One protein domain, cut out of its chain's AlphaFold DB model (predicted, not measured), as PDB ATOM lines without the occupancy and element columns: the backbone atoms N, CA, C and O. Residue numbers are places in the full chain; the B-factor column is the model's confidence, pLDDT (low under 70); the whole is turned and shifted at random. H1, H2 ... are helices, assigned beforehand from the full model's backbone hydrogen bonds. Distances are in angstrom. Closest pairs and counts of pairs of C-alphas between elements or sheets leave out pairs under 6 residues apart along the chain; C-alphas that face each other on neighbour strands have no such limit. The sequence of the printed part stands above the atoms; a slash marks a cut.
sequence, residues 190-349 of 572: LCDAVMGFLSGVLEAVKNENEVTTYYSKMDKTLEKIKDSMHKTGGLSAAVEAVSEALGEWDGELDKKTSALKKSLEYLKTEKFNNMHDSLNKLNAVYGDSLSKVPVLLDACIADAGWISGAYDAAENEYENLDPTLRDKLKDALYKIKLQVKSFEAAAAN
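AT A GLANCE: This is residues 190 to 349 of the 572 residues of an uncharacterized protein of Babesia bigemina (UniProt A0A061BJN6). One long helix, H4, makes the spine of a rod; H1 and H3 pack beside its first part as an up-and-down bundle, each helix running against the one before, while H5 folds back along its later part and H6 folds back on H5. The 160 printed residues hold six named helices, H1 to H6, and no named strand: all helix. The whole is extended, radius of gyration of the C-alphas 25.4 A, spans 88 by 23 by 17 A.

HOW THE PARTS SIT: H1, residues 190 to 205, touches H3, residues 218 to 228, closest at the C-alphas of Ser 199 and Leu 222, 5.9 A, at a shallow tilt of 13 degrees, opposite ways. H4, residues 234 to 283, forms a hairpin with H5, residues 287 to 319, closest at the C-alphas of Ser 263 and Ala 314, 4.9 A. H5 forms another with H6, residues 323 to 348, closest at the C-alphas of Ile 301 and Ala 348, 5.1 A. H2, residues 209 to 212, only just touches H6, with 3 pairs of C-alphas within 8 A. Every O i to N i+4 pair is within hydrogen-bond range in H1 and H3; in H4 43 of 46 are, in H5 24 of 29, in H6 20 of 22.

IN THESE COORDINATES: H1 begins at C-alpha 190 (113.860, 89.384, 44.243); H6 ends at C-alpha 348 (107.085, 115.952, 107.858). H4 is 72.1 A long, H5 49.0 A, H6 34.0 A.

THE WHOLE: The printed part has no cut, its links are tight, and no printed residue is under 70.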
ATOM      1  N   LEU A 190     114.928  88.942  43.350       85.00
ATOM      2  CA  LEU A 190     113.860  89.384  44.243       85.00
ATOM      3  C   LEU A 190     114.260  89.204  45.714       85.00
ATOM      4  O   LEU A 190     114.036  90.114  46.510       85.00
ATOM      5  N   CYS A 191     114.880  88.079  46.080       88.94
ATOM      6  CA  CYS A 191     115.401  87.859  47.432       88.94
ATOM      7  C   CYS A 191     116.420  88.938  47.825       88.94
ATOM      8  O   CYS A 191     116.308  89.514  48.907       88.94
ATOM      9  N   ASP A 192     117.358  89.263  46.936       85.75
ATOM     10  CA  ASP A 192     118.333  90.336  47.139       85.75
ATOM     11  C   ASP A 192     117.670  91.706  47.261       85.75
ATOM     12  O   ASP A 192     118.037  92.490  48.134       85.75
ATOM     13  N   ALA A 193     116.657  91.993  46.440       85.38
ATOM     14  CA  ALA A 193     115.896  93.233  46.542       85.38
ATOM     15  C   ALA A 193     115.180  93.352  47.900       85.38
ATOM     16  O   ALA A 193     115.204  94.419  48.513       85.38
ATOM     17  N   VAL A 194     114.590  92.261  48.404       91.88
ATOM     18  CA  VAL A 194     113.953  92.224  49.732       91.88
ATOM     19  C   VAL A 194     114.987  92.400  50.844       91.88
ATOM     20  O   VAL A 194     114.771  93.202  51.750       91.88
ATOM     21  N   MET A 195     116.127  91.711  50.783       93.56
ATOM     22  CA  MET A 195     117.205  91.877  51.765       93.56
ATOM     23  C   MET A 195     117.790  93.294  51.739       93.56
ATOM     24  O   MET A 195     118.016  93.884  52.795       93.56
ATOM     25  N   GLY A 196     117.966  93.875  50.551       90.31
ATOM     26  CA  GLY A 196     118.383  95.263  50.370       90.31
ATOM     27  C   GLY A 196     117.371  96.252  50.948       90.31
ATOM     28  O   GLY A 196     117.761  97.202  51.624       90.31
ATOM     29  N   PHE A 197     116.072  95.996  50.766       94.81
ATOM     30  CA  PHE A 197     115.004  96.767  51.402       94.81
ATOM     31  C   PHE A 197     115.073  96.681  52.933       94.81
ATOM     32  O   PHE A 197     115.097  97.717  53.595       94.81
ATOM     33  N   LEU A 198     115.167  95.472  53.500       94.56
ATOM     34  CA  LEU A 198     115.279  95.268  54.951       94.56
ATOM     35  C   LEU A 198     116.520  95.962  55.521       94.56
ATOM     36  O   LEU A 198     116.426  96.666  56.526       94.56
ATOM     37  N   SER A 199     117.669  95.816  54.854       94.25
ATOM     38  CA  SER A 199     118.904  96.495  55.242       94.25
ATOM     39  C   SER A 199     118.741  98.015  55.196       94.25
ATOM     40  O   SER A 199     119.118  98.683  56.151       94.25
ATOM     41  N   GLY A 200     118.123  98.560  54.144       93.44
ATOM     42  CA  GLY A 200     117.886  99.997  54.004       93.44
ATOM     43  C   GLY A 200     116.960 100.572  55.079       93.44
ATOM     44  O   GLY A 200     117.264 101.620  55.645       93.44
ATOM     45  N   VAL A 201     115.862  99.881  55.402       94.81
ATOM     46  CA  VAL A 201     114.931 100.301  56.466       94.81
ATOM     47  C   VAL A 201     115.623 100.303  57.828       94.81
ATOM     48  O   VAL A 201     115.524 101.288  58.558       94.81
ATOM     49  N   LEU A 202     116.347  99.233  58.164       95.88
ATOM     50  CA  LEU A 202     117.047  99.131  59.445       95.88
ATOM     51  C   LEU A 202     118.198 100.136  59.560       95.88
ATOM     52  O   LEU A 202     118.379 100.736  60.616       95.88
ATOM     53  N   GLU A 203     118.939 100.370  58.476       95.12
ATOM     54  CA  GLU A 203     120.002 101.376  58.424       95.12
ATOM     55  C   GLU A 203     119.444 102.790  58.654       95.12
ATOM     56  O   GLU A 203     120.078 103.587  59.342       95.12
ATOM     57  N   ALA A 204     118.243 103.093  58.144       95.62
ATOM     58  CA  ALA A 204     117.605 104.398  58.320       95.62
ATOM     59  C   ALA A 204     117.226 104.694  59.780       95.62
ATOM     60  O   ALA A 204     117.317 105.842  60.204       95.62
ATOM     61  N   VAL A 205     116.832 103.675  60.552       94.88
ATOM     62  CA  VAL A 205     116.373 103.845  61.945       94.88
ATOM     63  C   VAL A 205     117.442 103.524  62.991       94.88
ATOM     64  O   VAL A 205     117.209 103.702  64.184       94.88
ATOM     65  N   LYS A 206     118.625 103.042  62.587       94.06
ATOM     66  CA  LYS A 206     119.617 102.469  63.516       94.06
ATOM     67  C   LYS A 206     120.109 103.420  64.608       94.06
ATOM     68  O   LYS A 206     120.542 102.957  65.657       94.06
ATOM     69  N   ASN A 207     120.077 104.723  64.338       94.94
ATOM     70  CA  ASN A 207     120.555 105.768  65.244       94.94
ATOM     71  C   ASN A 207     119.414 106.462  66.003       94.94
ATOM     72  O   ASN A 207     119.680 107.372  66.784       94.94
ATOM     73  N   GLU A 208     118.162 106.067  65.768       95.00
ATOM     74  CA  GLU A 208     117.013 106.640  66.467       95.00
ATOM     75  C   GLU A 208     117.010 106.194  67.936       95.00
ATOM     76  O   GLU A 208     117.407 105.070  68.278       95.00
ATOM     77  N   ASN A 209     116.568 107.071  68.839       94.31
ATOM     78  CA  ASN A 209     116.601 106.791  70.278       94.31
ATOM     79  C   ASN A 209     115.659 105.637  70.652       94.31
ATOM     80  O   ASN A 209     115.978 104.830  71.523       94.31
ATOM     81  N   GLU A 210     114.527 105.536  69.956       94.38
ATOM     82  CA  GLU A 210     113.516 104.480  70.055       94.38
ATOM     83  C   GLU A 210     114.076 103.102  69.684       94.38
ATOM     84  O   GLU A 210     113.528 102.078  70.083       94.38
ATOM     85  N   VAL A 211     115.177 103.050  68.931       95.38
ATOM     86  CA  VAL A 211     115.869 101.803  68.593       95.38
ATOM     87  C   VAL A 211     117.025 101.575  69.559       95.38
ATOM     88  O   VAL A 211     117.059 100.561  70.254       95.38
ATOM     89  N   THR A 212     117.939 102.539  69.668       96.31
ATOM     90  CA  THR A 212     119.197 102.399  70.425       96.31
ATOM     91  C   THR A 212     119.007 102.193  71.928       96.31
ATOM     92  O   THR A 212     119.852 101.572  72.574       96.31
ATOM     93  N   THR A 213     117.883 102.647  72.490       96.81
ATOM     94  CA  THR A 213     117.550 102.468  73.915       96.81
ATOM     95  C   THR A 213     117.220 101.012  74.263       96.81
ATOM     96  O   THR A 213     117.437 100.586  75.401       96.81
ATOM     97  N   TYR A 214     116.714 100.244  73.294       97.75
ATOM     98  CA  TYR A 214     116.233  98.871  73.489       97.75
ATOM     99  C   TYR A 214     117.036  97.838  72.692       97.75
ATOM    100  O   TYR A 214     116.961  96.647  72.979       97.75
ATOM    101  N   TYR A 215     117.844  98.268  71.720       97.62
ATOM    102  CA  TYR A 215     118.650  97.374  70.901       97.62
ATOM    103  C   TYR A 215     119.973  98.007  70.464       97.62
ATOM    104  O   TYR A 215     120.007  98.979  69.713       97.62
ATOM    105  N   SER A 216     121.091  97.413  70.892       95.12
ATOM    106  CA  SER A 216     122.442  97.943  70.652       95.12
ATOM    107  C   SER A 216     123.250  97.164  69.608       95.12
ATOM    108  O   SER A 216     124.418  97.469  69.381       95.12
ATOM    109  N   LYS A 217     122.679  96.111  69.010       96.50
ATOM    110  CA  LYS A 217     123.391  95.191  68.103       96.50
ATOM    111  C   LYS A 217     123.040  95.415  66.625       96.50
ATOM    112  O   LYS A 217     123.312  94.544  65.804       96.50
ATOM    113  N   MET A 218     122.472  96.573  66.276       96.38
ATOM    114  CA  MET A 218     121.972  96.851  64.923       96.38
ATOM    115  C   MET A 218     123.036  96.687  63.834       96.38
ATOM    116  O   MET A 218     122.746  96.085  62.803       96.38
ATOM    117  N   ASP A 219     124.277  97.118  64.075       96.25
ATOM    118  CA  ASP A 219     125.358  96.955  63.094       96.25
ATOM    119  C   ASP A 219     125.633  95.477  62.765       96.25
ATOM    120  O   ASP A 219     125.831  95.140  61.600       96.25
ATOM    121  N   LYS A 220     125.550  94.574  63.756       96.19
ATOM    122  CA  LYS A 220     125.723  93.124  63.541       96.19
ATOM    123  C   LYS A 220     124.576  92.527  62.731       96.19
ATOM    124  O   LYS A 220     124.797  91.660  61.890       96.19
ATOM    125  N   THR A 221     123.352  92.987  62.971       96.62
ATOM    126  CA  THR A 221     122.172  92.559  62.204       96.62
ATOM    127  C   THR A 221     122.270  93.020  60.757       96.62
ATOM    128  O   THR A 221     122.039  92.232  59.844       96.62
ATOM    129  N   LEU A 222     122.690  94.268  60.538       96.62
ATOM    130  CA  LEU A 222     122.929  94.818  59.206       96.62
ATOM    131  C   LEU A 222     124.045  94.068  58.469       96.62
ATOM    132  O   LEU A 222     123.883  93.772  57.287       96.62
ATOM    133  N   GLU A 223     125.143  93.734  59.150       96.50
ATOM    134  CA  GLU A 223     126.230  92.915  58.599       96.50
ATOM    135  C   GLU A 223     125.725  91.521  58.202       96.50
ATOM    136  O   GLU A 223     125.899  91.119  57.057       96.50
ATOM    137  N   LYS A 224     124.971  90.838  59.076       96.00
ATOM    138  CA  LYS A 224     124.383  89.517  58.786       96.00
ATOM    139  C   LYS A 224     123.438  89.541  57.577       96.00
ATOM    140  O   LYS A 224     123.439  88.595  56.788       96.00
ATOM    141  N   ILE A 225     122.653  90.608  57.399       95.31
ATOM    142  CA  ILE A 225     121.787  90.781  56.219       95.31
ATOM    143  C   ILE A 225     122.631  91.005  54.959       95.31
ATOM    144  O   ILE A 225     122.410  90.323  53.959       95.31
ATOM    145  N   LYS A 226     123.612  91.916  55.007       93.69
ATOM    146  CA  LYS A 226     124.500  92.224  53.872       93.69
ATOM    147  C   LYS A 226     125.297  90.989  53.441       93.69
ATOM    148  O   LYS A 226     125.364  90.697  52.252       93.69
ATOM    149  N   ASP A 227     125.800  90.216  54.398       94.50
ATOM    150  CA  ASP A 227     126.512  88.963  54.151       94.50
ATOM    151  C   ASP A 227     125.611  87.863  53.594       94.50
ATOM    152  O   ASP A 227     126.114  86.913  53.000       94.50
ATOM    153  N   SER A 228     124.297  87.948  53.791       92.88
ATOM    154  CA  SER A 228     123.338  86.978  53.256       92.88
ATOM    155  C   SER A 228     122.926  87.283  51.813       92.88
ATOM    156  O   SER A 228     122.344  86.418  51.159       92.88
ATOM    157  N   MET A 229     123.251  88.470  51.290       87.62
ATOM    158  CA  MET A 229     122.957  88.832  49.902       87.62
ATOM    159  C   MET A 229     123.730  87.956  48.918       87.62
ATOM    160  O   MET A 229     124.853  87.521  49.182       87.62
ATOM    161  N   HIS A 230     123.123  87.721  47.760       83.88
ATOM    162  CA  HIS A 230     123.669  86.920  46.672       83.88
ATOM    163  C   HIS A 230     123.910  85.439  47.029       83.88
ATOM    164  O   HIS A 230     124.606  84.725  46.302       83.88
ATOM    165  N   LYS A 231     123.324  84.945  48.131       84.25
ATOM    166  CA  LYS A 231     123.441  83.552  48.586       84.25
ATOM    167  C   LYS A 231     122.106  82.824  48.490       84.25
ATOM    168  O   LYS A 231     121.076  83.322  48.941       84.25
ATOM    169  N   THR A 232     122.140  81.586  48.004       78.06
ATOM    170  CA  THR A 232     120.987  80.680  48.049       78.06
ATOM    171  C   THR A 232     120.533  80.486  49.499       78.06
ATOM    172  O   THR A 232     121.332  80.130  50.363       78.06
ATOM    173  N   GLY A 233     119.254  80.749  49.783       81.81
ATOM    174  CA  GLY A 233     118.705  80.713  51.148       81.81
ATOM    175  C   GLY A 233     119.044  81.933  52.019       81.81
ATOM    176  O   GLY A 233     118.618  81.987  53.173       81.81
ATOM    177  N   GLY A 234     119.748  82.935  51.481       88.81
ATOM    178  CA  GLY A 234     120.142  84.150  52.195       88.81
ATOM    179  C   GLY A 234     118.963  84.933  52.772       88.81
ATOM    180  O   GLY A 234     119.034  85.412  53.903       88.81
ATOM    181  N   LEU A 235     117.830  84.961  52.061       91.19
ATOM    182  CA  LEU A 235     116.607  85.595  52.559       91.19
ATOM    183  C   LEU A 235     116.146  84.991  53.892       91.19
ATOM    184  O   LEU A 235     115.741  85.731  54.783       91.19
ATOM    185  N   SER A 236     116.246  83.668  54.062       93.19
ATOM    186  CA  SER A 236     115.876  83.013  55.323       93.19
ATOM    187  C   SER A 236     116.773  83.479  56.470       93.19
ATOM    188  O   SER A 236     116.270  83.799  57.545       93.19
ATOM    189  N   ALA A 237     118.085  83.569  56.235       93.75
ATOM    190  CA  ALA A 237     119.047  84.029  57.236       93.75
ATOM    191  C   ALA A 237     118.854  85.515  57.589       93.75
ATOM    192  O   ALA A 237     118.969  85.896  58.756       93.75
ATOM    193  N   ALA A 238     118.518  86.348  56.600       94.50
ATOM    194  CA  ALA A 238     118.186  87.750  56.811       94.50
ATOM    195  C   ALA A 238     116.896  87.907  57.631       94.50
ATOM    196  O   ALA A 238     116.879  88.657  58.604       94.50
ATOM    197  N   VAL A 239     115.831  87.171  57.292       94.88
ATOM    198  CA  VAL A 239     114.560  87.188  58.040       94.88
ATOM    199  C   VAL A 239     114.753  86.713  59.480       94.88
ATOM    200  O   VAL A 239     114.197  87.314  60.399       94.88
ATOM    201  N   GLU A 240     115.564  85.679  59.697       96.56
ATOM    202  CA  GLU A 240     115.913  85.207  61.038       96.56
ATOM    203  C   GLU A 240     116.655  86.289  61.837       96.56
ATOM    204  O   GLU A 240     116.278  86.573  62.970       96.56
ATOM    205  N   ALA A 241     117.637  86.967  61.229       95.94
ATOM    206  CA  ALA A 241     118.362  88.070  61.865       95.94
ATOM    207  C   ALA A 241     117.442  89.237  62.264       95.94
ATOM    208  O   ALA A 241     117.562  89.776  63.364       95.94
ATOM    209  N   VAL A 242     116.505  89.616  61.387       96.25
ATOM    210  CA  VAL A 242     115.510  90.658  61.684       96.25
ATOM    211  C   VAL A 242     114.578  90.212  62.809       96.25
ATOM    212  O   VAL A 242     114.300  90.991  63.716       96.25
ATOM    213  N   SER A 243     114.119  88.960  62.780       96.56
ATOM    214  CA  SER A 243     113.213  88.412  63.797       96.56
ATOM    215  C   SER A 243     113.869  88.371  65.179       96.56
ATOM    216  O   SER A 243     113.243  88.751  66.164       96.56
ATOM    217  N   GLU A 244     115.139  87.967  65.249       97.06
ATOM    218  CA  GLU A 244     115.937  87.980  66.479       97.06
ATOM    219  C   GLU A 244     116.116  89.408  67.013       97.06
ATOM    220  O   GLU A 244     115.873  89.660  68.193       97.06
ATOM    221  N   ALA A 245     116.461  90.363  66.143       96.69
ATOM    222  CA  ALA A 245     116.607  91.767  66.523       96.69
ATOM    223  C   ALA A 245     115.304  92.363  67.079       96.69
ATOM    224  O   ALA A 245     115.326  93.035  68.110       96.69
ATOM    225  N   LEU A 246     114.169  92.086  66.429       96.56
ATOM    226  CA  LEU A 246     112.851  92.523  66.893       96.56
ATOM    227  C   LEU A 246     112.472  91.873  68.227       96.56
ATOM    228  O   LEU A 246     111.944  92.559  69.098       96.56
ATOM    229  N   GLY A 247     112.770  90.584  68.411       97.56
ATOM    230  CA  GLY A 247     112.513  89.879  69.666       97.56
ATOM    231  C   GLY A 247     113.339  90.417  70.839       97.56
ATOM    232  O   GLY A 247     112.802  90.610  71.927       97.56
ATOM    233  N   GLU A 248     114.630  90.701  70.629       97.31
ATOM    234  CA  GLU A 248     115.476  91.325  71.658       97.31
ATOM    235  C   GLU A 248     115.003  92.747  71.997       97.31
ATOM    236  O   GLU A 248     114.914  93.099  73.175       97.31
ATOM    237  N   TRP A 249     114.675  93.546  70.975       97.69
ATOM    238  CA  TRP A 249     114.158  94.904  71.147       97.69
ATOM    239  C   TRP A 249     112.847  94.915  71.949       97.69
ATOM    240  O   TRP A 249     112.734  95.653  72.928       97.69
ATOM    241  N   ASP A 250     111.884  94.060  71.584       97.69
ATOM    242  CA  ASP A 250     110.585  93.954  72.265       97.69
ATOM    243  C   ASP A 250     110.754  93.475  73.715       97.69
ATOM    244  O   ASP A 250     110.147  94.020  74.638       97.69
ATOM    245  N   GLY A 251     111.668  92.527  73.948       98.00
ATOM    246  CA  GLY A 251     111.996  92.037  75.286       98.00
ATOM    247  C   GLY A 251     112.580  93.111  76.212       98.00
ATOM    248  O   GLY A 251     112.176  93.209  77.374       98.00
ATOM    249  N   GLU A 252     113.514  93.941  75.735       97.88
ATOM    250  CA  GLU A 252     114.052  95.049  76.544       97.88
ATOM    251  C   GLU A 252     113.035  96.184  76.734       97.88
ATOM    252  O   GLU A 252     112.989  96.785  77.817       97.88
ATOM    253  N   LEU A 253     112.184  96.454  75.736       97.31
ATOM    254  CA  LEU A 253     111.073  97.397  75.868       97.31
ATOM    255  C   LEU A 253     110.086  96.949  76.954       97.31
ATOM    256  O   LEU A 253     109.769  97.735  77.857       97.31
ATOM    257  N   ASP A 254     109.637  95.692  76.919       97.94
ATOM    258  CA  ASP A 254     108.736  95.136  77.932       97.94
ATOM    259  C   ASP A 254     109.381  95.165  79.319       97.94
ATOM    260  O   ASP A 254     108.768  95.612  80.287       97.94
ATOM    261  N   LYS A 255     110.655  94.783  79.430       98.12
ATOM    262  CA  LYS A 255     111.387  94.793  80.700       98.12
ATOM    263  C   LYS A 255     111.443  96.184  81.333       98.12
ATOM    264  O   LYS A 255     111.112  96.322  82.513       98.12
ATOM    265  N   LYS A 256     111.845  97.210  80.575       98.06
ATOM    266  CA  LYS A 256     111.954  98.593  81.078       98.06
ATOM    267  C   LYS A 256     110.581  99.189  81.408       98.06
ATOM    268  O   LYS A 256     110.399  99.767  82.480       98.06
ATOM    269  N   THR A 257     109.586  99.004  80.540       97.69
ATOM    270  CA  THR A 257     108.219  99.500  80.795       97.69
ATOM    271  C   THR A 257     107.554  98.773  81.969       97.69
ATOM    272  O   THR A 257     106.907  99.406  82.809       97.69
ATOM    273  N   SER A 258     107.779  97.466  82.104       98.12
ATOM    274  CA  SER A 258     107.339  96.669  83.250       98.12
ATOM    275  C   SER A 258     108.031  97.071  84.550       98.12
ATOM    276  O   SER A 258     107.384  97.039  85.598       98.12
ATOM    277  N   ALA A 259     109.309  97.462  84.522       98.25
ATOM    278  CA  ALA A 259     110.016  97.971  85.698       98.25
ATOM    279  C   ALA A 259     109.360  99.257  86.223       98.25
ATOM    280  O   ALA A 259     108.963  99.306  87.388       98.25
ATOM    281  N   LEU A 260     109.115 100.237  85.344       98.19
ATOM    282  CA  LEU A 260     108.380 101.453  85.702       98.19
ATOM    283  C   LEU A 260     106.983 101.130  86.250       98.19
ATOM    284  O   LEU A 260     106.592 101.634  87.304       98.19
ATOM    285  N   LYS A 261     106.234 100.256  85.566       97.62
ATOM    286  CA  LYS A 261     104.890  99.845  85.994       97.62
ATOM    287  C   LYS A 261     104.903  99.224  87.391       97.62
ATOM    288  O   LYS A 261     104.057  99.569  88.210       97.62
ATOM    289  N   LYS A 262     105.860  98.338  87.680       98.12
ATOM    290  CA  LYS A 262     106.018  97.707  88.999       98.12
ATOM    291  C   LYS A 262     106.365  98.729  90.078       98.12
ATOM    292  O   LYS A 262     105.770  98.674  91.147       98.12
ATOM    293  N   SER A 263     107.264  99.673  89.798       97.75
ATOM    294  CA  SER A 263     107.624 100.736  90.746       97.75
ATOM    295  C   SER A 263     106.436 101.653  91.062       97.75
ATOM    296  O   SER A 263     106.200 101.983  92.225       97.75
ATOM    297  N   LEU A 264     105.633 102.010  90.054       97.19
ATOM    298  CA  LEU A 264     104.406 102.789  90.248       97.19
ATOM    299  C   LEU A 264     103.320 102.004  90.996       97.19
ATOM    300  O   LEU A 264     102.636 102.575  91.845       97.19
ATOM    301  N   GLU A 265     103.170 100.705  90.726       97.25
ATOM    302  CA  GLU A 265     102.223  99.864  91.462       97.25
ATOM    303  C   GLU A 265     102.664  99.699  92.921       97.25
ATOM    304  O   GLU A 265     101.848  99.871  93.815       97.25
ATOM    305  N   TYR A 266     103.959  99.501  93.185       96.50
ATOM    306  CA  TYR A 266     104.517  99.449  94.539       96.50
ATOM    307  C   TYR A 266     104.271 100.746  95.325       96.50
ATOM    308  O   TYR A 266     103.861 100.710  96.488       96.50
ATOM    309  N   LEU A 267     104.460 101.904  94.684       96.19
ATOM    310  CA  LEU A 267     104.093 103.201  95.255       96.19
ATOM    311  C   LEU A 267     102.595 103.237  95.612       96.19
ATOM    312  O   LEU A 267     102.236 103.611  96.730       96.19
ATOM    313  N   LYS A 268     101.735 102.824  94.674       94.00
ATOM    314  CA  LYS A 268     100.272 102.848  94.793       94.00
ATOM    315  C   LYS A 268      99.729 101.908  95.871       94.00
ATOM    316  O   LYS A 268      98.876 102.327  96.648       94.00
ATOM    317  N   THR A 269     100.158 100.651  95.884       93.56
ATOM    318  CA  THR A 269      99.537  99.593  96.692       93.56
ATOM    319  C   THR A 269     100.236  99.378  98.017       93.56
ATOM    320  O   THR A 269      99.567  99.078  98.992       93.56
ATOM    321  N   GLU A 270     101.554  99.544  98.096       94.50
ATOM    322  CA  GLU A 270     102.270  99.295  99.349       94.50
ATOM    323  C   GLU A 270     102.419 100.593 100.137       94.50
ATOM    324  O   GLU A 270     101.969 100.701 101.277       94.50
ATOM    325  N   LYS A 271     103.014 101.625  99.529       95.00
ATOM    326  CA  LYS A 271     103.395 102.832 100.279       95.00
ATOM    327  C   LYS A 271     102.212 103.698 100.686       95.00
ATOM    328  O   LYS A 271     102.164 104.138 101.834       95.00
ATOM    329  N   PHE A 272     101.230 103.902  99.807       93.00
ATOM    330  CA  PHE A 272     100.018 104.624 100.209       93.00
ATOM    331  C   PHE A 272      99.179 103.856 101.238       93.00
ATOM    332  O   PHE A 272      98.609 104.495 102.122       93.00
ATOM    333  N   ASN A 273      99.137 102.520 101.184       94.81
ATOM    334  CA  ASN A 273      98.420 101.723 102.185       94.81
ATOM    335  C   ASN A 273      99.115 101.768 103.549       94.81
ATOM    336  O   ASN A 273      98.445 101.994 104.553       94.81
ATOM    337  N   ASN A 274     100.446 101.670 103.597       94.88
ATOM    338  CA  ASN A 274     101.196 101.835 104.847       94.88
ATOM    339  C   ASN A 274     100.923 103.200 105.489       94.88
ATOM    340  O   ASN A 274     100.614 103.282 106.677       94.88
ATOM    341  N   MET A 275     100.952 104.269 104.685       94.62
ATOM    342  CA  MET A 275     100.633 105.607 105.176       94.62
ATOM    343  C   MET A 275      99.185 105.708 105.669       94.62
ATOM    344  O   MET A 275      98.919 106.324 106.702       94.62
ATOM    345  N   HIS A 276      98.239 105.086 104.961       94.00
ATOM    346  CA  HIS A 276      96.846 105.013 105.393       94.00
ATOM    347  C   HIS A 276      96.709 104.309 106.751       94.00
ATOM    348  O   HIS A 276      96.039 104.823 107.648       94.00
ATOM    349  N   ASP A 277      97.397 103.185 106.942       95.50
ATOM    350  CA  ASP A 277      97.392 102.431 108.193       95.50
ATOM    351  C   ASP A 277      98.013 103.214 109.350       95.50
ATOM    352  O   ASP A 277      97.468 103.218 110.457       95.50
ATOM    353  N   SER A 278      99.133 103.898 109.115       94.56
ATOM    354  CA  SER A 278      99.777 104.739 110.128       94.56
ATOM    355  C   SER A 278      98.889 105.913 110.538       94.56
ATOM    356  O   SER A 278      98.694 106.140 111.736       94.56
ATOM    357  N   LEU A 279      98.237 106.576 109.578       92.44
ATOM    358  CA  LEU A 279      97.245 107.616 109.865       92.44
ATOM    359  C   LEU A 279      96.045 107.071 110.649       92.44
ATOM    360  O   LEU A 279      95.592 107.710 111.598       92.44
ATOM    361  N   ASN A 280      95.537 105.891 110.294       93.81
ATOM    362  CA  ASN A 280      94.427 105.262 111.009       93.81
ATOM    363  C   ASN A 280      94.805 104.913 112.451       93.81
ATOM    364  O   ASN A 280      94.026 105.176 113.368       93.81
ATOM    365  N   LYS A 281      96.011 104.377 112.673       94.00
ATOM    366  CA  LYS A 281      96.532 104.096 114.019       94.00
ATOM    367  C   LYS A 281      96.645 105.370 114.848       94.00
ATOM    368  O   LYS A 281      96.258 105.349 116.013       94.00
ATOM    369  N   LEU A 282      97.129 106.466 114.257       90.81
ATOM    370  CA  LEU A 282      97.217 107.764 114.927       90.81
ATOM    371  C   LEU A 282      95.825 108.328 115.263       90.81
ATOM    372  O   LEU A 282      95.599 108.771 116.386       90.81
ATOM    373  N   ASN A 283      94.869 108.252 114.332       89.62
ATOM    374  CA  ASN A 283      93.492 108.719 114.538       89.62
ATOM    375  C   ASN A 283      92.716 107.892 115.573       89.62
ATOM    376  O   ASN A 283      91.767 108.391 116.174       89.62
ATOM    377  N   ALA A 284      93.106 106.635 115.788       91.62
ATOM    378  CA  ALA A 284      92.495 105.752 116.776       91.62
ATOM    379  C   ALA A 284      93.017 105.977 118.206       91.62
ATOM    380  O   ALA A 284      92.600 105.267 119.121       91.62
ATOM    381  N   VAL A 285      93.932 106.927 118.430       89.12
ATOM    382  CA  VAL A 285      94.471 107.206 119.766       89.12
ATOM    383  C   VAL A 285      93.460 107.987 120.604       89.12
ATOM    384  O   VAL A 285      93.051 109.090 120.253       89.12
ATOM    385  N   TYR A 286      93.099 107.438 121.766       84.81
ATOM    386  CA  TYR A 286      92.259 108.106 122.765       84.81
ATOM    387  C   TYR A 286      92.584 107.645 124.197       84.81
ATOM    388  O   TYR A 286      93.151 106.570 124.421       84.81
ATOM    389  N   GLY A 287      92.213 108.461 125.188       79.06
ATOM    390  CA  GLY A 287      92.369 108.141 126.613       79.06
ATOM    391  C   GLY A 287      93.820 107.857 127.015       79.06
ATOM    392  O   GLY A 287      94.734 108.592 126.646       79.06
ATOM    393  N   ASP A 288      94.046 106.758 127.733       75.50
ATOM    394  CA  ASP A 288      95.368 106.389 128.270       75.50
ATOM    395  C   ASP A 288      96.417 106.077 127.181       75.50
ATOM    396  O   ASP A 288      97.622 106.042 127.445       75.50
ATOM    397  N   SER A 289      95.986 105.885 125.927       77.88
ATOM    398  CA  SER A 289      96.883 105.631 124.794       77.88
ATOM    399  C   SER A 289      97.535 106.889 124.208       77.88
ATOM    400  O   SER A 289      98.393 106.758 123.337       77.88
ATOM    401  N   LEU A 290      97.216 108.088 124.722       77.94
ATOM    402  CA  LEU A 290      97.820 109.362 124.294       77.94
ATOM    403  C   LEU A 290      99.353 109.385 124.407       77.94
ATOM    404  O   LEU A 290     100.024 110.063 123.635       77.94
ATOM    405  N   SER A 291      99.925 108.581 125.305       77.69
ATOM    406  CA  SER A 291     101.378 108.386 125.410       77.69
ATOM    407  C   SER A 291     102.029 107.820 124.139       77.69
ATOM    408  O   SER A 291     103.239 107.939 123.972       77.69
ATOM    409  N   LYS A 292     101.248 107.220 123.229       84.62
ATOM    410  CA  LYS A 292     101.726 106.644 121.962       84.62
ATOM    411  C   LYS A 292     101.740 107.641 120.801       84.62
ATOM    412  O   LYS A 292     102.292 107.307 119.757       84.62
ATOM    413  N   VAL A 293     101.154 108.835 120.967       85.19
ATOM    414  CA  VAL A 293     101.088 109.863 119.911       85.19
ATOM    415  C   VAL A 293     102.461 110.165 119.300       85.19
ATOM    416  O   VAL A 293     102.529 110.140 118.076       85.19
ATOM    417  N   PRO A 294     103.553 110.369 120.070       82.94
ATOM    418  CA  PRO A 294     104.858 110.683 119.479       82.94
ATOM    419  C   PRO A 294     105.356 109.586 118.529       82.94
ATOM    420  O   PRO A 294     105.686 109.855 117.381       82.94
ATOM    421  N   VAL A 295     105.302 108.322 118.967       86.62
ATOM    422  CA  VAL A 295     105.773 107.171 118.176       86.62
ATOM    423  C   VAL A 295     104.914 106.960 116.923       86.62
ATOM    424  O   VAL A 295     105.427 106.601 115.865       86.62
ATOM    425  N   LEU A 296     103.599 107.172 117.024       90.31
ATOM    426  CA  LEU A 296     102.687 107.034 115.885       90.31
ATOM    427  C   LEU A 296     102.804 108.204 114.899       90.31
ATOM    428  O   LEU A 296     102.655 107.998 113.695       90.31
ATOM    429  N   LEU A 297     103.102 109.410 115.389       89.00
ATOM    430  CA  LEU A 297     103.414 110.565 114.553       89.00
ATOM    431  C   LEU A 297     104.723 110.340 113.783       89.00
ATOM    432  O   LEU A 297     104.753 110.558 112.575       89.00
ATOM    433  N   ASP A 298     105.759 109.820 114.446       88.19
ATOM    434  CA  ASP A 298     107.021 109.442 113.801       88.19
ATOM    435  C   ASP A 298     106.823 108.403 112.694       88.19
ATOM    436  O   ASP A 298     107.402 108.533 111.616       88.19
ATOM    437  N   ALA A 299     105.968 107.400 112.923       92.19
ATOM    438  CA  ALA A 299     105.624 106.416 111.898       92.19
ATOM    439  C   ALA A 299     104.967 107.074 110.672       92.19
ATOM    440  O   ALA A 299     105.358 106.786 109.545       92.19
ATOM    441  N   CYS A 300     104.036 108.012 110.881       92.81
ATOM    442  CA  CYS A 300     103.409 108.764 109.789       92.81
ATOM    443  C   CYS A 300     104.428 109.601 108.997       92.81
ATOM    444  O   CYS A 300     104.372 109.641 107.769       92.81
ATOM    445  N   ILE A 301     105.362 110.267 109.686       91.56
ATOM    446  CA  ILE A 301     106.430 111.053 109.046       91.56
ATOM    447  C   ILE A 301     107.337 110.135 108.213       91.56
ATOM    448  O   ILE A 301     107.647 110.448 107.062       91.56
ATOM    449  N   ALA A 302     107.730 108.986 108.766       93.00
ATOM    450  CA  ALA A 302     108.575 108.015 108.079       93.00
ATOM    451  C   ALA A 302     107.888 107.416 106.840       93.00
ATOM    452  O   ALA A 302     108.488 107.392 105.764       93.00
ATOM    453  N   ASP A 303     106.624 106.994 106.960       94.88
ATOM    454  CA  ASP A 303     105.843 106.460 105.840       94.88
ATOM    455  C   ASP A 303     105.675 107.492 104.716       94.88
ATOM    456  O   ASP A 303     105.799 107.149 103.537       94.88
ATOM    457  N   ALA A 304     105.471 108.770 105.054       93.56
ATOM    458  CA  ALA A 304     105.428 109.844 104.066       93.56
ATOM    459  C   ALA A 304     106.765 110.007 103.317       93.56
ATOM    460  O   ALA A 304     106.764 110.151 102.091       93.56
ATOM    461  N   GLY A 305     107.898 109.908 104.018       94.19
ATOM    462  CA  GLY A 305     109.224 109.883 103.392       94.19
ATOM    463  C   GLY A 305     109.430 108.661 102.486       94.19
ATOM    464  O   GLY A 305     109.993 108.767 101.394       94.19
ATOM    465  N   TRP A 306     108.913 107.490 102.869       95.12
ATOM    466  CA  TRP A 306     108.985 106.283 102.038       95.12
ATOM    467  C   TRP A 306     108.136 106.361 100.765       95.12
ATOM    468  O   TRP A 306     108.524 105.761  99.761       95.12
ATOM    469  N   ILE A 307     107.021 107.104 100.765       96.19
ATOM    470  CA  ILE A 307     106.276 107.425  99.535       96.19
ATOM    471  C   ILE A 307     107.177 108.219  98.581       96.19
ATOM    472  O   ILE A 307     107.256 107.872  97.401       96.19
ATOM    473  N   SER A 308     107.896 109.236  99.076       94.88
ATOM    474  CA  SER A 308     108.852 109.978  98.246       94.88
ATOM    475  C   SER A 308     109.950 109.075  97.696       94.88
ATOM    476  O   SER A 308     110.190 109.087  96.492       94.88
ATOM    477  N   GLY A 309     110.582 108.257  98.540       95.88
ATOM    478  CA  GLY A 309     111.638 107.347  98.088       95.88
ATOM    479  C   GLY A 309     111.162 106.345  97.027       95.88
ATOM    480  O   GLY A 309     111.879 106.071  96.068       95.88
ATOM    481  N   ALA A 310     109.935 105.829  97.153       96.94
ATOM    482  CA  ALA A 310     109.349 104.941  96.149       96.94
ATOM    483  C   ALA A 310     109.018 105.666  94.834       96.94
ATOM    484  O   ALA A 310     109.188 105.085  93.762       96.94
ATOM    485  N   TYR A 311     108.584 106.930  94.895       97.44
ATOM    486  CA  TYR A 311     108.431 107.749  93.695       97.44
ATOM    487  C   TYR A 311     109.781 108.006  93.014       97.44
ATOM    488  O   TYR A 311     109.877 107.822  91.806       97.44
ATOM    489  N   ASP A 312     110.822 108.371  93.767       96.81
ATOM    490  CA  ASP A 312     112.155 108.637  93.211       96.81
ATOM    491  C   ASP A 312     112.725 107.370  92.523       96.81
ATOM    492  O   ASP A 312     113.334 107.451  91.457       96.81
ATOM    493  N   ALA A 313     112.444 106.173  93.057       96.69
ATOM    494  CA  ALA A 313     112.760 104.908  92.387       96.69
ATOM    495  C   ALA A 313     111.983 104.717  91.069       96.69
ATOM    496  O   ALA A 313     112.562 104.288  90.073       96.69
ATOM    497  N   ALA A 314     110.690 105.055  91.033       97.75
ATOM    498  CA  ALA A 314     109.901 105.016  89.801       97.75
ATOM    499  C   ALA A 314     110.383 106.053  88.770       97.75
ATOM    500  O   ALA A 314     110.401 105.765  87.577       97.75
ATOM    501  N   GLU A 315     110.807 107.234  89.220       97.19
ATOM    502  CA  GLU A 315     111.378 108.282  88.370       97.19
ATOM    503  C   GLU A 315     112.678 107.811  87.701       97.19
ATOM    504  O   GLU A 315     112.848 108.012  86.502       97.19
ATOM    505  N   ASN A 316     113.539 107.081  88.418       97.19
ATOM    506  CA  ASN A 316     114.735 106.474  87.825       97.19
ATOM    507  C   ASN A 316     114.400 105.452  86.724       97.19
ATOM    508  O   ASN A 316     115.070 105.423  85.694       97.19
ATOM    509  N   GLU A 317     113.353 104.637  86.900       97.81
ATOM    510  CA  GLU A 317     112.913 103.707  85.845       97.81
ATOM    511  C   GLU A 317     112.298 104.428  84.643       97.81
ATOM    512  O   GLU A 317     112.444 103.988  83.505       97.81
ATOM    513  N   TYR A 318     111.638 105.562  84.875       97.75
ATOM    514  CA  TYR A 318     111.147 106.432  83.810       97.75
ATOM    515  C   TYR A 318     112.299 107.029  82.984       97.75
ATOM    516  O   TYR A 318     112.201 107.074  81.759       97.75
ATOM    517  N   GLU A 319     113.411 107.421  83.613       97.06
ATOM    518  CA  GLU A 319     114.591 107.941  82.901       97.06
ATOM    519  C   GLU A 319     115.297 106.884  82.033       97.06
ATOM    520  O   GLU A 319     116.038 107.235  81.117       97.06
ATOM    521  N   ASN A 320     115.027 105.595  82.266       96.62
ATOM    522  CA  ASN A 320     115.546 104.488  81.460       96.62
ATOM    523  C   ASN A 320     114.770 104.251  80.148       96.62
ATOM    524  O   ASN A 320     115.163 103.356  79.384       96.62
ATOM    525  N   LEU A 321     113.670 104.977  79.914       97.75
ATOM    526  CA  LEU A 321     112.853 104.907  78.699       97.75
ATOM    527  C   LEU A 321     113.376 105.843  77.603       97.75
ATOM    528  O   LEU A 321     114.071 106.822  77.875       97.75
ATOM    529  N   ASP A 322     112.985 105.575  76.357       97.12
ATOM    530  CA  ASP A 322     113.315 106.458  75.243       97.12
ATOM    531  C   ASP A 322     112.650 107.850  75.399       97.12
ATOM    532  O   ASP A 322     111.634 108.004  76.091       97.12
ATOM    533  N   PRO A 323     113.200 108.902  74.766       97.12
ATOM    534  CA  PRO A 323     112.665 110.258  74.855       97.12
ATOM    535  C   PRO A 323     111.185 110.395  74.481       97.12
ATOM    536  O   PRO A 323     110.487 111.185  75.117       97.12
ATOM    537  N   THR A 324     110.695 109.628  73.506       96.31
ATOM    538  CA  THR A 324     109.309 109.702  73.033       96.31
ATOM    539  C   THR A 324     108.338 109.124  74.061       96.31
ATOM    540  O   THR A 324     107.298 109.730  74.340       96.31
ATOM    541  N   LEU A 325     108.656 107.982  74.678       96.56
ATOM    542  CA  LEU A 325     107.858 107.446  75.786       96.56
ATOM    543  C   LEU A 325     107.924 108.336  77.027       96.56
ATOM    544  O   LEU A 325     106.895 108.545  77.679       96.56
ATOM    545  N   ARG A 326     109.096 108.903  77.331       97.12
ATOM    546  CA  ARG A 326     109.232 109.863  78.430       97.12
ATOM    547  C   ARG A 326     108.324 111.071  78.228       97.12
ATOM    548  O   ARG A 326     107.544 111.393  79.119       97.12
ATOM    549  N   ASP A 327     108.342 111.686  77.048       97.25
ATOM    550  CA  ASP A 327     107.515 112.863  76.766       97.25
ATOM    551  C   ASP A 327     106.011 112.573  76.920       97.25
ATOM    552  O   ASP A 327     105.291 113.334  77.568       97.25
ATOM    553  N   LYS A 328     105.550 111.397  76.465       96.88
ATOM    554  CA  LYS A 328     104.155 110.948  76.643       96.88
ATOM    555  C   LYS A 328     103.736 110.800  78.110       96.88
ATOM    556  O   LYS A 328     102.561 110.980  78.432       96.88
ATOM    557  N   LEU A 329     104.663 110.431  78.994       96.81
ATOM    558  CA  LEU A 329     104.389 110.159  80.411       96.81
ATOM    559  C   LEU A 329     104.723 111.341  81.333       96.81
ATOM    560  O   LEU A 329     104.251 111.384  82.474       96.81
ATOM    561  N   LYS A 330     105.489 112.315  80.839       96.50
ATOM    562  CA  LYS A 330     106.037 113.455  81.579       96.50
ATOM    563  C   LYS A 330     105.007 114.171  82.444       96.50
ATOM    564  O   LYS A 330     105.240 114.375  83.632       96.50
ATOM    565  N   ASP A 331     103.854 114.523  81.881       96.12
ATOM    566  CA  ASP A 331     102.825 115.273  82.607       96.12
ATOM    567  C   ASP A 331     102.215 114.473  83.761       96.12
ATOM    568  O   ASP A 331     101.898 115.031  84.817       96.12
ATOM    569  N   ALA A 332     102.025 113.165  83.574       95.94
ATOM    570  CA  ALA A 332     101.487 112.289  84.607       95.94
ATOM    571  C   ALA A 332     102.502 112.109  85.743       95.94
ATOM    572  O   ALA A 332     102.154 112.319  86.906       95.94
ATOM    573  N   LEU A 333     103.759 111.806  85.406       96.00
ATOM    574  CA  LEU A 333     104.842 111.646  86.381       96.00
ATOM    575  C   LEU A 333     105.091 112.947  87.144       96.00
ATOM    576  O   LEU A 333     105.126 112.941  88.371       96.00
ATOM    577  N   TYR A 334     105.124 114.087  86.452       95.62
ATOM    578  CA  TYR A 334     105.290 115.392  87.087       95.62
ATOM    579  C   TYR A 334     104.154 115.723  88.067       95.62
ATOM    580  O   TYR A 334     104.400 116.250  89.155       95.62
ATOM    581  N   LYS A 335     102.902 115.382  87.731       96.44
ATOM    582  CA  LYS A 335     101.776 115.530  88.667       96.44
ATOM    583  C   LYS A 335     101.973 114.664  89.908       96.44
ATOM    584  O   LYS A 335     101.766 115.169  91.010       96.44
ATOM    585  N   ILE A 336     102.390 113.407  89.747       95.25
ATOM    586  CA  ILE A 336     102.668 112.512  90.879       95.25
ATOM    587  C   ILE A 336     103.801 113.092  91.733       95.25
ATOM    588  O   ILE A 336     103.600 113.260  92.934       95.25
ATOM    589  N   LYS A 337     104.922 113.511  91.127       95.88
ATOM    590  CA  LYS A 337     106.047 114.172  91.811       95.88
ATOM    591  C   LYS A 337     105.583 115.324  92.684       95.88
ATOM    592  O   LYS A 337     105.901 115.388  93.870       95.88
ATOM    593  N   LEU A 338     104.813 116.237  92.092       95.38
ATOM    594  CA  LEU A 338     104.344 117.436  92.770       95.38
ATOM    595  C   LEU A 338     103.456 117.085  93.967       95.38
ATOM    596  O   LEU A 338     103.596 117.706  95.022       95.38
ATOM    597  N   GLN A 339     102.555 116.109  93.814       94.62
ATOM    598  CA  GLN A 339     101.683 115.672  94.905       94.62
ATOM    599  C   GLN A 339     102.456 114.930  95.994       94.62
ATOM    600  O   GLN A 339     102.263 115.242  97.164       94.62
ATOM    601  N   VAL A 340     103.364 114.019  95.633       95.12
ATOM    602  CA  VAL A 340     104.194 113.264  96.583       95.12
ATOM    603  C   VAL A 340     105.078 114.202  97.400       95.12
ATOM    604  O   VAL A 340     105.004 114.175  98.624       95.12
ATOM    605  N   LYS A 341     105.825 115.109  96.757       92.81
ATOM    606  CA  LYS A 341     106.669 116.085  97.469       92.81
ATOM    607  C   LYS A 341     105.835 117.066  98.299       92.81
ATOM    608  O   LYS A 341     106.226 117.426  99.405       92.81
ATOM    609  N   SER A 342     104.665 117.489  97.804       92.81
ATOM    610  CA  SER A 342     103.745 118.332  98.589       92.81
ATOM    611  C   SER A 342     103.207 117.607  99.821       92.81
ATOM    612  O   SER A 342     103.031 118.237 100.862       92.81
ATOM    613  N   PHE A 343     102.905 116.314  99.692       91.69
ATOM    614  CA  PHE A 343     102.407 115.482 100.777       91.69
ATOM    615  C   PHE A 343     103.494 115.220 101.816       91.69
ATOM    616  O   PHE A 343     103.255 115.464 102.992       91.69
ATOM    617  N   GLU A 344     104.687 114.805 101.389       92.19
ATOM    618  CA  GLU A 344     105.850 114.603 102.257       92.19
ATOM    619  C   GLU A 344     106.170 115.872 103.054       92.19
ATOM    620  O   GLU A 344     106.242 115.824 104.278       92.19
ATOM    621  N   ALA A 345     106.259 117.028 102.386       88.00
ATOM    622  CA  ALA A 345     106.517 118.303 103.055       88.00
ATOM    623  C   ALA A 345     105.425 118.664 104.080       88.00
ATOM    624  O   ALA A 345     105.723 119.211 105.138       88.00
ATOM    625  N   ALA A 346     104.158 118.355 103.784       86.88
ATOM    626  CA  ALA A 346     103.056 118.585 104.714       86.88
ATOM    627  C   ALA A 346     103.047 117.588 105.888       86.88
ATOM    628  O   ALA A 346     102.642 117.953 106.990       86.88
ATOM    629  N   ALA A 347     103.468 116.345 105.650       86.44
ATOM    630  CA  ALA A 347     103.494 115.277 106.642       86.44
ATOM    631  C   ALA A 347     104.700 115.376 107.580       86.44
ATOM    632  O   ALA A 347     104.549 115.080 108.760       86.44
ATOM    633  N   ALA A 348     105.857 115.828 107.082       80.94
ATOM    634  CA  ALA A 348     107.085 115.952 107.858       80.94
ATOM    635  C   ALA A 348     106.906 116.824 109.107       80.94
ATOM    636  O   ALA A 348     107.480 116.485 110.137       80.94
ATOM    637  N   ASN A 349     106.110 117.904 108.993       76.06
ATOM    638  CA  ASN A 349     105.677 118.821 110.059       76.06
ATOM    639  C   ASN A 349     106.628 118.834 111.265       76.06
ATOM    640  O   ASN A 349     106.268 118.451 112.384       76.06
TER     641      ASN A 349